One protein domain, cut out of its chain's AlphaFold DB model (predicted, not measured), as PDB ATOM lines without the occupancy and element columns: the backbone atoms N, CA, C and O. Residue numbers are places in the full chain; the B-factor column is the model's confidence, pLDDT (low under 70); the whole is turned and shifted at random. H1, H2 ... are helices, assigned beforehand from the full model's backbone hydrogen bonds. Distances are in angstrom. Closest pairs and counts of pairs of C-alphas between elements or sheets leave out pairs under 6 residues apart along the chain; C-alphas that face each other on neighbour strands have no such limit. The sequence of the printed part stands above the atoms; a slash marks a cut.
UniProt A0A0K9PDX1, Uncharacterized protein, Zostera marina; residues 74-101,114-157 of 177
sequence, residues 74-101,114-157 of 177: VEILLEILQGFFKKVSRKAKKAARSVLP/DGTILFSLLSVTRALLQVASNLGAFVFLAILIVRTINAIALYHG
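This is residues 74 to 101 and 114 to 157 of the 177 residues of an uncharacterized protein of Zostera marina (UniProt A0A0K9PDX1). Two long helices run opposite ways with nearly parallel lines and open space between them, H1 and the much longer H2, and they come near each other at the cut, where H1 ends and H2 begins. H2, 62.4 A from first to last C-alpha, runs along most of the 69 A length of the rod, and the shorter H1 runs beside only a part of it. The printed part has 72 residues with two named helices, H1 then H2, and no named strand; the class is all helix. It is extended, with a radius of gyration of the C-alphas of 19.5 A and spans of 69 by 24 by 8 A.

H1, residues 74 to 99, begins with C-alpha 74 at (-3.575, 28.905, 44.559) and is 35.5 A long from first to last C-alpha. H2, residues 114 to 157, is 62.4 A long and ends with C-alpha 157 at (-0.883, 29.338, 75.082).

H1 and H2 are close but not clearly touching; their closest C-alphas, those of Val 99 and Asp 114, are 8.0 A apart. They run opposite ways at a shallow tilt of 3 degrees. In H1 and H2 every O i to N i+4 pair is within hydrogen-bond range.

The C-alphas farthest apart, of Pro 101 and Gly 157, are 69.2 A apart. Residues 102 to 113 are not printed, with 12.1 A between C-alphas 101 and 114. The pLDDT is under 70 at residue 74 and residues 85 to 101.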
ATOM      1  N   VAL A  74      -3.685  30.104  45.405       61.28
ATOM      2  CA  VAL A  74      -3.575  28.905  44.559       61.28
ATOM      3  C   VAL A  74      -4.225  29.102  43.193       61.28
ATOM      4  O   VAL A  74      -3.677  28.643  42.196       61.28
ATOM      5  N   GLU A  75      -5.304  29.875  43.122       72.44
ATOM      6  CA  GLU A  75      -5.954  30.265  41.867       72.44
ATOM      7  C   GLU A  75      -5.042  31.157  41.018       72.44
ATOM      8  O   GLU A  75      -4.895  30.919  39.825       72.44
ATOM      9  N   ILE A  76      -4.316  32.101  41.636       78.44
ATOM     10  CA  ILE A  76      -3.326  32.932  40.929       78.44
ATOM     11  C   ILE A  76      -2.163  32.066  40.437       78.44
ATOM     12  O   ILE A  76      -1.688  32.240  39.315       78.44
ATOM     13  N   LEU A  77      -1.698  31.108  41.249       77.62
ATOM     14  CA  LEU A  77      -0.651  30.170  40.845       77.62
ATOM     15  C   LEU A  77      -1.103  29.292  39.670       77.62
ATOM     16  O   LEU A  77      -0.318  29.068  38.747       77.62
ATOM     17  N   LEU A  78      -2.353  28.828  39.680       77.38
ATOM     18  CA  LEU A  78      -2.962  28.058  38.599       77.38
ATOM     19  C   LEU A  78      -3.174  28.912  37.350       77.38
ATOM     20  O   LEU A  78      -2.856  28.444  36.265       77.38
ATOM     21  N   GLU A  79      -3.595  30.166  37.471       75.69
ATOM     22  CA  GLU A  79      -3.773  31.084  36.341       75.69
ATOM     23  C   GLU A  79      -2.428  31.472  35.705       75.69
ATOM     24  O   GLU A  79      -2.275  31.491  34.479       75.69
ATOM     25  N   ILE A  80      -1.405  31.690  36.535       77.81
ATOM     26  CA  ILE A  80      -0.007  31.823  36.121       77.81
ATOM     27  C   ILE A  80       0.390  30.561  35.357       77.81
ATOM     28  O   ILE A  80       0.779  30.639  34.193       77.81
ATOM     29  N   LEU A  81       0.247  29.389  35.967       76.38
ATOM     30  CA  LEU A  81       0.672  28.117  35.400       76.38
ATOM     31  C   LEU A  81      -0.052  27.801  34.080       76.38
ATOM     32  O   LEU A  81       0.604  27.516  33.078       76.38
ATOM     33  N   GLN A  82      -1.375  27.942  34.033       73.94
ATOM     34  CA  GLN A  82      -2.210  27.795  32.841       73.94
ATOM     35  C   GLN A  82      -1.851  28.841  31.775       73.94
ATOM     36  O   GLN A  82      -1.706  28.502  30.599       73.94
ATOM     37  N   GLY A  83      -1.608  30.097  32.153       70.12
ATOM     38  CA  GLY A  83      -1.187  31.168  31.247       70.12
ATOM     39  C   GLY A  83       0.216  30.957  30.664       70.12
ATOM     40  O   GLY A  83       0.456  31.229  29.479       70.12
ATOM     41  N   PHE A  84       1.145  30.425  31.459       71.06
ATOM     42  CA  PHE A  84       2.491  30.048  31.029       71.06
ATOM     43  C   PHE A  84       2.457  28.795  30.149       71.06
ATOM     44  O   PHE A  84       3.057  28.805  29.070       71.06
ATOM     45  N   PHE A  85       1.678  27.773  30.509       65.62
ATOM     46  CA  PHE A  85       1.470  26.593  29.672       65.62
ATOM     47  C   PHE A  85       0.784  26.936  28.355       65.62
ATOM     48  O   PHE A  85       1.229  26.459  27.320       65.62
ATOM     49  N   LYS A  86      -0.197  27.842  28.325       66.44
ATOM     50  CA  LYS A  86      -0.859  28.298  27.089       66.44
ATOM     51  C   LYS A  86       0.090  29.085  26.174       66.44
ATOM     52  O   LYS A  86      -0.018  29.011  24.948       66.44
ATOM     53  N   LYS A  87       1.071  29.805  26.733       64.00
ATOM     54  CA  LYS A  87       2.129  30.507  25.972       64.00
ATOM     55  C   LYS A  87       3.200  29.553  25.440       64.00
ATOM     56  O   LYS A  87       3.638  29.704  24.295       64.00
ATOM     57  N   VAL A  88       3.607  28.572  26.243       59.66
ATOM     58  CA  VAL A  88       4.610  27.567  25.862       59.66
ATOM     59  C   VAL A  88       4.007  26.519  24.921       59.66
ATOM     60  O   VAL A  88       4.650  26.171  23.934       59.66
ATOM     61  N   SER A  89       2.752  26.105  25.115       56.53
ATOM     62  CA  SER A  89       2.049  25.127  24.270       56.53
ATOM     63  C   SER A  89       1.796  25.670  22.869       56.53
ATOM     64  O   SER A  89       2.009  24.959  21.893       56.53
ATOM     65  N   ARG A  90       1.460  26.958  22.721       58.78
ATOM     66  CA  ARG A  90       1.341  27.598  21.398       58.78
ATOM     67  C   ARG A  90       2.674  27.625  20.654       58.78
ATOM     68  O   ARG A  90       2.690  27.419  19.442       58.78
ATOM     69  N   LYS A  91       3.787  27.848  21.362       56.91
ATOM     70  CA  LYS A  91       5.140  27.802  20.782       56.91
ATOM     71  C   LYS A  91       5.569  26.366  20.455       56.91
ATOM     72  O   LYS A  91       6.101  26.141  19.371       56.91
ATOM     73  N   ALA A  92       5.249  25.398  21.312       55.91
ATOM     74  CA  ALA A  92       5.532  23.980  21.106       55.91
ATOM     75  C   ALA A  92       4.699  23.370  19.965       55.91
ATOM     76  O   ALA A  92       5.248  22.665  19.128       55.91
ATOM     77  N   LYS A  93       3.407  23.704  19.845       52.44
ATOM     78  CA  LYS A  93       2.498  23.240  18.775       52.44
ATOM     79  C   LYS A  93       2.880  23.823  17.405       52.44
ATOM     80  O   LYS A  93       2.764  23.137  16.391       52.44
ATOM     81  N   LYS A  94       3.409  25.059  17.364       53.88
ATOM     82  CA  LYS A  94       3.988  25.666  16.145       53.88
ATOM     83  C   LYS A  94       5.316  25.020  15.739       53.88
ATOM     84  O   LYS A  94       5.514  24.784  14.552       53.88
ATOM     85  N   ALA A  95       6.180  24.701  16.703       52.00
ATOM     86  CA  ALA A  95       7.442  24.005  16.456       52.00
ATOM     87  C   ALA A  95       7.235  22.522  16.087       52.00
ATOM     88  O   ALA A  95       7.886  22.009  15.188       52.00
ATOM     89  N   ALA A  96       6.256  21.839  16.687       49.00
ATOM     90  CA  ALA A  96       5.908  20.456  16.356       49.00
ATOM     91  C   ALA A  96       5.370  20.325  14.922       49.00
ATOM     92  O   ALA A  96       5.728  19.392  14.208       49.00
ATOM     93  N   ARG A  97       4.583  21.303  14.446       49.66
ATOM     94  CA  ARG A  97       4.174  21.372  13.032       49.66
ATOM     95  C   ARG A  97       5.306  21.759  12.076       49.66
ATOM     96  O   ARG A  97       5.193  21.447  10.897       49.66
ATOM     97  N   SER A  98       6.387  22.387  12.549       45.06
ATOM     98  CA  SER A  98       7.594  22.618  11.739       45.06
ATOM     99  C   SER A  98       8.601  21.461  11.789       45.06
ATOM    100  O   SER A  98       9.500  21.422  10.956       45.06
ATOM    101  N   VAL A  99       8.443  20.520  12.728       50.03
ATOM    102  CA  VAL A  99       9.265  19.302  12.884       50.03
ATOM    103  C   VAL A  99       8.521  18.043  12.408       50.03
ATOM    104  O   VAL A  99       9.094  16.965  12.392       50.03
ATOM    105  N   LEU A 100       7.289  18.151  11.897       42.12
ATOM    106  CA  LEU A 100       6.630  17.083  11.130       42.12
ATOM    107  C   LEU A 100       6.614  17.386   9.614       42.12
ATOM    108  O   LEU A 100       5.537  17.551   9.038       42.12
ATOM    109  N   PRO A 101       7.764  17.450   8.908       43.19
ATOM    110  CA  PRO A 101       7.770  17.236   7.474       43.19
ATOM    111  C   PRO A 101       7.569  15.741   7.204       43.19
ATOM    112  O   PRO A 101       8.460  14.911   7.378       43.19
ATOM    113  N   ASP A 114      16.826  15.498  16.055       76.75
ATOM    114  CA  ASP A 114      15.855  16.551  16.396       76.75
ATOM    115  C   ASP A 114      15.005  16.186  17.634       76.75
ATOM    116  O   ASP A 114      14.751  17.021  18.506       76.75
ATOM    117  N   GLY A 115      14.622  14.913  17.769       73.94
ATOM    118  CA  GLY A 115      13.893  14.386  18.925       73.94
ATOM    119  C   GLY A 115      14.750  14.272  20.188       73.94
ATOM    120  O   GLY A 115      14.268  14.558  21.281       73.94
ATOM    121  N   THR A 116      16.028  13.913  20.063       79.06
ATOM    122  CA  THR A 116      16.981  13.864  21.185       79.06
ATOM    123  C   THR A 116      17.440  15.251  21.607       79.06
ATOM    124  O   THR A 116      17.685  15.439  22.791       79.06
ATOM    125  N   ILE A 117      17.470  16.245  20.713       78.88
ATOM    126  CA  ILE A 117      17.654  17.660  21.080       78.88
ATOM    127  C   ILE A 117      16.465  18.135  21.925       78.88
ATOM    128  O   ILE A 117      16.667  18.742  22.977       78.88
ATOM    129  N   LEU A 118      15.231  17.805  21.528       76.69
ATOM    130  CA  LEU A 118      14.038  18.123  22.317       76.69
ATOM    131  C   LEU A 118      14.031  17.373  23.657       76.69
ATOM    132  O   LEU A 118      13.750  17.970  24.693       76.69
ATOM    133  N   PHE A 119      14.393  16.089  23.654       79.69
ATOM    134  CA  PHE A 119      14.514  15.271  24.860       79.69
ATOM    135  C   PHE A 119      15.637  15.755  25.783       79.69
ATOM    136  O   PHE A 119      15.459  15.768  26.992       79.69
ATOM    137  N   SER A 120      16.770  16.200  25.237       82.44
ATOM    138  CA  SER A 120      17.881  16.793  25.987       82.44
ATOM    139  C   SER A 120      17.457  18.116  26.620       82.44
ATOM    140  O   SER A 120      17.662  18.313  27.815       82.44
ATOM    141  N   LEU A 121      16.752  18.974  25.876       80.81
ATOM    142  CA  LEU A 121      16.199  20.217  26.407       80.81
ATOM    143  C   LEU A 121      15.148  19.954  27.495       80.81
ATOM    144  O   LEU A 121      15.186  20.593  28.544       80.81
ATOM    145  N   LEU A 122      14.242  18.994  27.287       78.25
ATOM    146  CA  LEU A 122      13.262  18.546  28.283       78.25
ATOM    147  C   LEU A 122      13.928  17.878  29.486       78.25
ATOM    148  O   LEU A 122      13.430  18.025  30.592       78.25
ATOM    149  N   SER A 123      15.041  17.170  29.301       83.00
ATOM    150  CA  SER A 123      15.805  16.520  30.368       83.00
ATOM    151  C   SER A 123      16.496  17.554  31.247       83.00
ATOM    152  O   SER A 123      16.351  17.509  32.467       83.00
ATOM    153  N   VAL A 124      17.151  18.545  30.639       86.56
ATOM    154  CA  VAL A 124      17.730  19.685  31.356       86.56
ATOM    155  C   VAL A 124      16.627  20.491  32.034       86.56
ATOM    156  O   VAL A 124      16.740  20.802  33.211       86.56
ATOM    157  N   THR A 125      15.517  20.761  31.348       83.62
ATOM    158  CA  THR A 125      14.371  21.479  31.923       83.62
ATOM    159  C   THR A 125      13.757  20.692  33.078       83.62
ATOM    160  O   THR A 125      13.552  21.253  34.140       83.62
ATOM    161  N   ARG A 126      13.554  19.378  32.944       83.75
ATOM    162  CA  ARG A 126      13.090  18.499  34.026       83.75
ATOM    163  C   ARG A 126      14.066  18.501  35.197       83.75
ATOM    164  O   ARG A 126      13.611  18.557  36.327       83.75
ATOM    165  N   ALA A 127      15.374  18.453  34.952       88.50
ATOM    166  CA  ALA A 127      16.384  18.517  36.004       88.50
ATOM    167  C   ALA A 127      16.385  19.886  36.705       88.50
ATOM    168  O   ALA A 127      16.445  19.951  37.929       88.50
ATOM    169  N   LEU A 128      16.234  20.978  35.953       81.94
ATOM    170  CA  LEU A 128      16.103  22.327  36.499       81.94
ATOM    171  C   LEU A 128      14.797  22.496  37.282       81.94
ATOM    172  O   LEU A 128      14.828  23.066  38.366       81.94
ATOM    173  N   LEU A 129      13.676  21.953  36.796       82.50
ATOM    174  CA  LEU A 129      12.416  21.909  37.537       82.50
ATOM    175  C   LEU A 129      12.522  21.007  38.762       82.50
ATOM    176  O   LEU A 129      11.956  21.355  39.780       82.50
ATOM    177  N   GLN A 130      13.243  19.888  38.709       84.75
ATOM    178  CA  GLN A 130      13.459  19.023  39.870       84.75
ATOM    179  C   GLN A 130      14.192  19.798  40.968       84.75
ATOM    180  O   GLN A 130      13.772  19.788  42.119       84.75
ATOM    181  N   VAL A 131      15.263  20.508  40.610       87.69
ATOM    182  CA  VAL A 131      16.060  21.287  41.565       87.69
ATOM    183  C   VAL A 131      15.288  22.512  42.064       87.69
ATOM    184  O   VAL A 131      15.228  22.738  43.270       87.69
ATOM    185  N   ALA A 132      14.652  23.273  41.169       81.00
ATOM    186  CA  ALA A 132      13.857  24.447  41.532       81.00
ATOM    187  C   ALA A 132      12.593  24.076  42.325       81.00
ATOM    188  O   ALA A 132      12.241  24.781  43.265       81.00
ATOM    189  N   SER A 133      11.947  22.954  41.996       80.06
ATOM    190  CA  SER A 133      10.793  22.415  42.725       80.06
ATOM    191  C   SER A 133      11.203  21.889  44.092       80.06
ATOM    192  O   SER A 133      10.546  22.213  45.068       80.06
ATOM    193  N   ASN A 134      12.324  21.172  44.214       88.25
ATOM    194  CA  ASN A 134      12.824  20.739  45.520       88.25
ATOM    195  C   ASN A 134      13.188  21.934  46.413       88.25
ATOM    196  O   ASN A 134      12.877  21.923  47.601       88.25
ATOM    197  N   LEU A 135      13.810  22.975  45.850       90.31
ATOM    198  CA  LEU A 135      14.143  24.192  46.591       90.31
ATOM    199  C   LEU A 135      12.877  24.955  47.003       90.31
ATOM    200  O   LEU A 135      12.745  25.342  48.160       90.31
ATOM    201  N   GLY A 136      11.931  25.116  46.076       87.56
ATOM    202  CA  GLY A 136      10.638  25.743  46.334       87.56
ATOM    203  C   GLY A 136       9.825  24.977  47.373       87.56
ATOM    204  O   GLY A 136       9.367  25.579  48.331       87.56
ATOM    205  N   ALA A 137       9.713  23.655  47.244       87.12
ATOM    206  CA  ALA A 137       8.993  22.786  48.169       87.12
ATOM    207  C   ALA A 137       9.638  22.760  49.555       87.12
ATOM    208  O   ALA A 137       8.919  22.805  50.545       87.12
ATOM    209  N   PHE A 138      10.971  22.737  49.651       92.81
ATOM    210  CA  PHE A 138      11.655  22.777  50.944       92.81
ATOM    211  C   PHE A 138      11.457  24.123  51.646       92.81
ATOM    212  O   PHE A 138      11.111  24.155  52.824       92.81
ATOM    213  N   VAL A 139      11.617  25.237  50.922       93.75
ATOM    214  CA  VAL A 139      11.377  26.584  51.464       93.75
ATOM    215  C   VAL A 139       9.902  26.764  51.831       93.75
ATOM    216  O   VAL A 139       9.592  27.270  52.906       93.75
ATOM    217  N   PHE A 140       8.991  26.300  50.979       88.81
ATOM    218  CA  PHE A 140       7.554  26.335  51.223       88.81
ATOM    219  C   PHE A 140       7.182  25.514  52.460       88.81
ATOM    220  O   PHE A 140       6.526  26.030  53.358       88.81
ATOM    221  N   LEU A 141       7.678  24.279  52.566       93.69
ATOM    222  CA  LEU A 141       7.456  23.412  53.717       93.69
ATOM    223  C   LEU A 141       8.043  24.011  54.999       93.69
ATOM    224  O   LEU A 141       7.379  23.994  56.028       93.69
ATOM    225  N   ALA A 142       9.243  24.593  54.949       95.56
ATOM    226  CA  ALA A 142       9.849  25.252  56.102       95.56
ATOM    227  C   ALA A 142       9.000  26.435  56.596       95.56
ATOM    228  O   ALA A 142       8.756  26.564  57.795       95.56
ATOM    229  N   ILE A 143       8.495  27.274  55.684       93.94
ATOM    230  CA  ILE A 143       7.621  28.404  56.033       93.94
ATOM    231  C   ILE A 143       6.286  27.906  56.596       93.94
ATOM    232  O   ILE A 143       5.793  28.475  57.574       93.94
ATOM    233  N   LEU A 144       5.715  26.853  56.003       92.75
ATOM    234  CA  LEU A 144       4.502  26.220  56.512       92.75
ATOM    235  C   LEU A 144       4.713  25.692  57.932       92.75
ATOM    236  O   LEU A 144       3.911  26.006  58.800       92.75
ATOM    237  N   ILE A 145       5.811  24.977  58.189       96.75
ATOM    238  CA  ILE A 145       6.144  24.431  59.511       96.75
ATOM    239  C   ILE A 145       6.296  25.544  60.551       96.75
ATOM    240  O   ILE A 145       5.732  25.460  61.638       96.75
ATOM    241  N   VAL A 146       7.031  26.612  60.238       95.88
ATOM    242  CA  VAL A 146       7.216  27.724  61.186       95.88
ATOM    243  C   VAL A 146       5.877  28.390  61.510       95.88
ATOM    244  O   VAL A 146       5.602  28.697  62.671       95.88
ATOM    245  N   ARG A 147       5.016  28.580  60.504       93.94
ATOM    246  CA  ARG A 147       3.679  29.148  60.709       93.94
ATOM    247  C   ARG A 147       2.773  28.237  61.524       93.94
ATOM    248  O   ARG A 147       2.094  28.739  62.414       93.94
ATOM    249  N   THR A 148       2.762  26.936  61.250       94.25
ATOM    250  CA  THR A 148       1.919  25.989  61.985       94.25
ATOM    251  C   THR A 148       2.383  25.835  63.422       94.25
ATOM    252  O   THR A 148       1.548  25.906  64.314       94.25
ATOM    253  N   ILE A 149       3.690  25.726  63.680       95.38
ATOM    254  CA  ILE A 149       4.221  25.671  65.051       95.38
ATOM    255  C   ILE A 149       3.845  26.939  65.819       95.38
ATOM    256  O   ILE A 149       3.365  26.841  66.943       95.38
ATOM    257  N   ASN A 150       4.004  28.122  65.217       91.25
ATOM    258  CA  ASN A 150       3.635  29.375  65.871       91.25
ATOM    259  C   ASN A 150       2.118  29.477  66.124       91.25
ATOM    260  O   ASN A 150       1.703  29.912  67.194       91.25
ATOM    261  N   ALA A 151       1.286  29.039  65.176       92.81
ATOM    262  CA  ALA A 151      -0.165  29.000  65.345       92.81
ATOM    263  C   ALA A 151      -0.596  28.006  66.439       92.81
ATOM    264  O   ALA A 151      -1.454  28.334  67.253       92.81
ATOM    265  N   ILE A 152       0.028  26.826  66.498       93.44
ATOM    266  CA  ILE A 152      -0.238  25.801  67.516       93.44
ATOM    267  C   ILE A 152       0.225  26.277  68.894       93.44
ATOM    268  O   ILE A 152      -0.510  26.122  69.860       93.44
ATOM    269  N   ALA A 153       1.410  26.884  68.998       90.50
ATOM    270  CA  ALA A 153       1.917  27.429  70.255       90.50
ATOM    271  C   ALA A 153       1.038  28.576  70.772       90.50
ATOM    272  O   ALA A 153       0.768  28.643  71.969       90.50
ATOM    273  N   LEU A 154       0.540  29.439  69.880       88.94
ATOM    274  CA  LEU A 154      -0.414  30.485  70.237       88.94
ATOM    275  C   LEU A 154      -1.760  29.891  70.671       88.94
ATOM    276  O   LEU A 154      -2.300  30.298  71.695       88.94
ATOM    277  N   TYR A 155      -2.276  28.902  69.939       86.94
ATOM    278  CA  TYR A 155      -3.505  28.201  70.306       86.94
ATOM    279  C   TYR A 155      -3.376  27.515  71.673       86.94
ATOM    280  O   TYR A 155      -4.241  27.677  72.526       86.94
ATOM    281  N   HIS A 156      -2.260  26.826  71.924       84.25
ATOM    282  CA  HIS A 156      -1.978  26.159  73.194       84.25
ATOM    283  C   HIS A 156      -1.715  27.146  74.337       84.25
ATOM    284  O   HIS A 156      -2.104  26.882  75.466       84.25
ATOM    285  N   GLY A 157      -1.076  28.290  74.079       79.44
ATOM    286  CA  GLY A 157      -0.883  29.338  75.082       79.44
ATOM    287  C   GLY A 157      -2.203  29.981  75.508       79.44
ATOM    288  O   GLY A 157      -2.423  30.203  76.694       79.44
TER     289      GLY A 157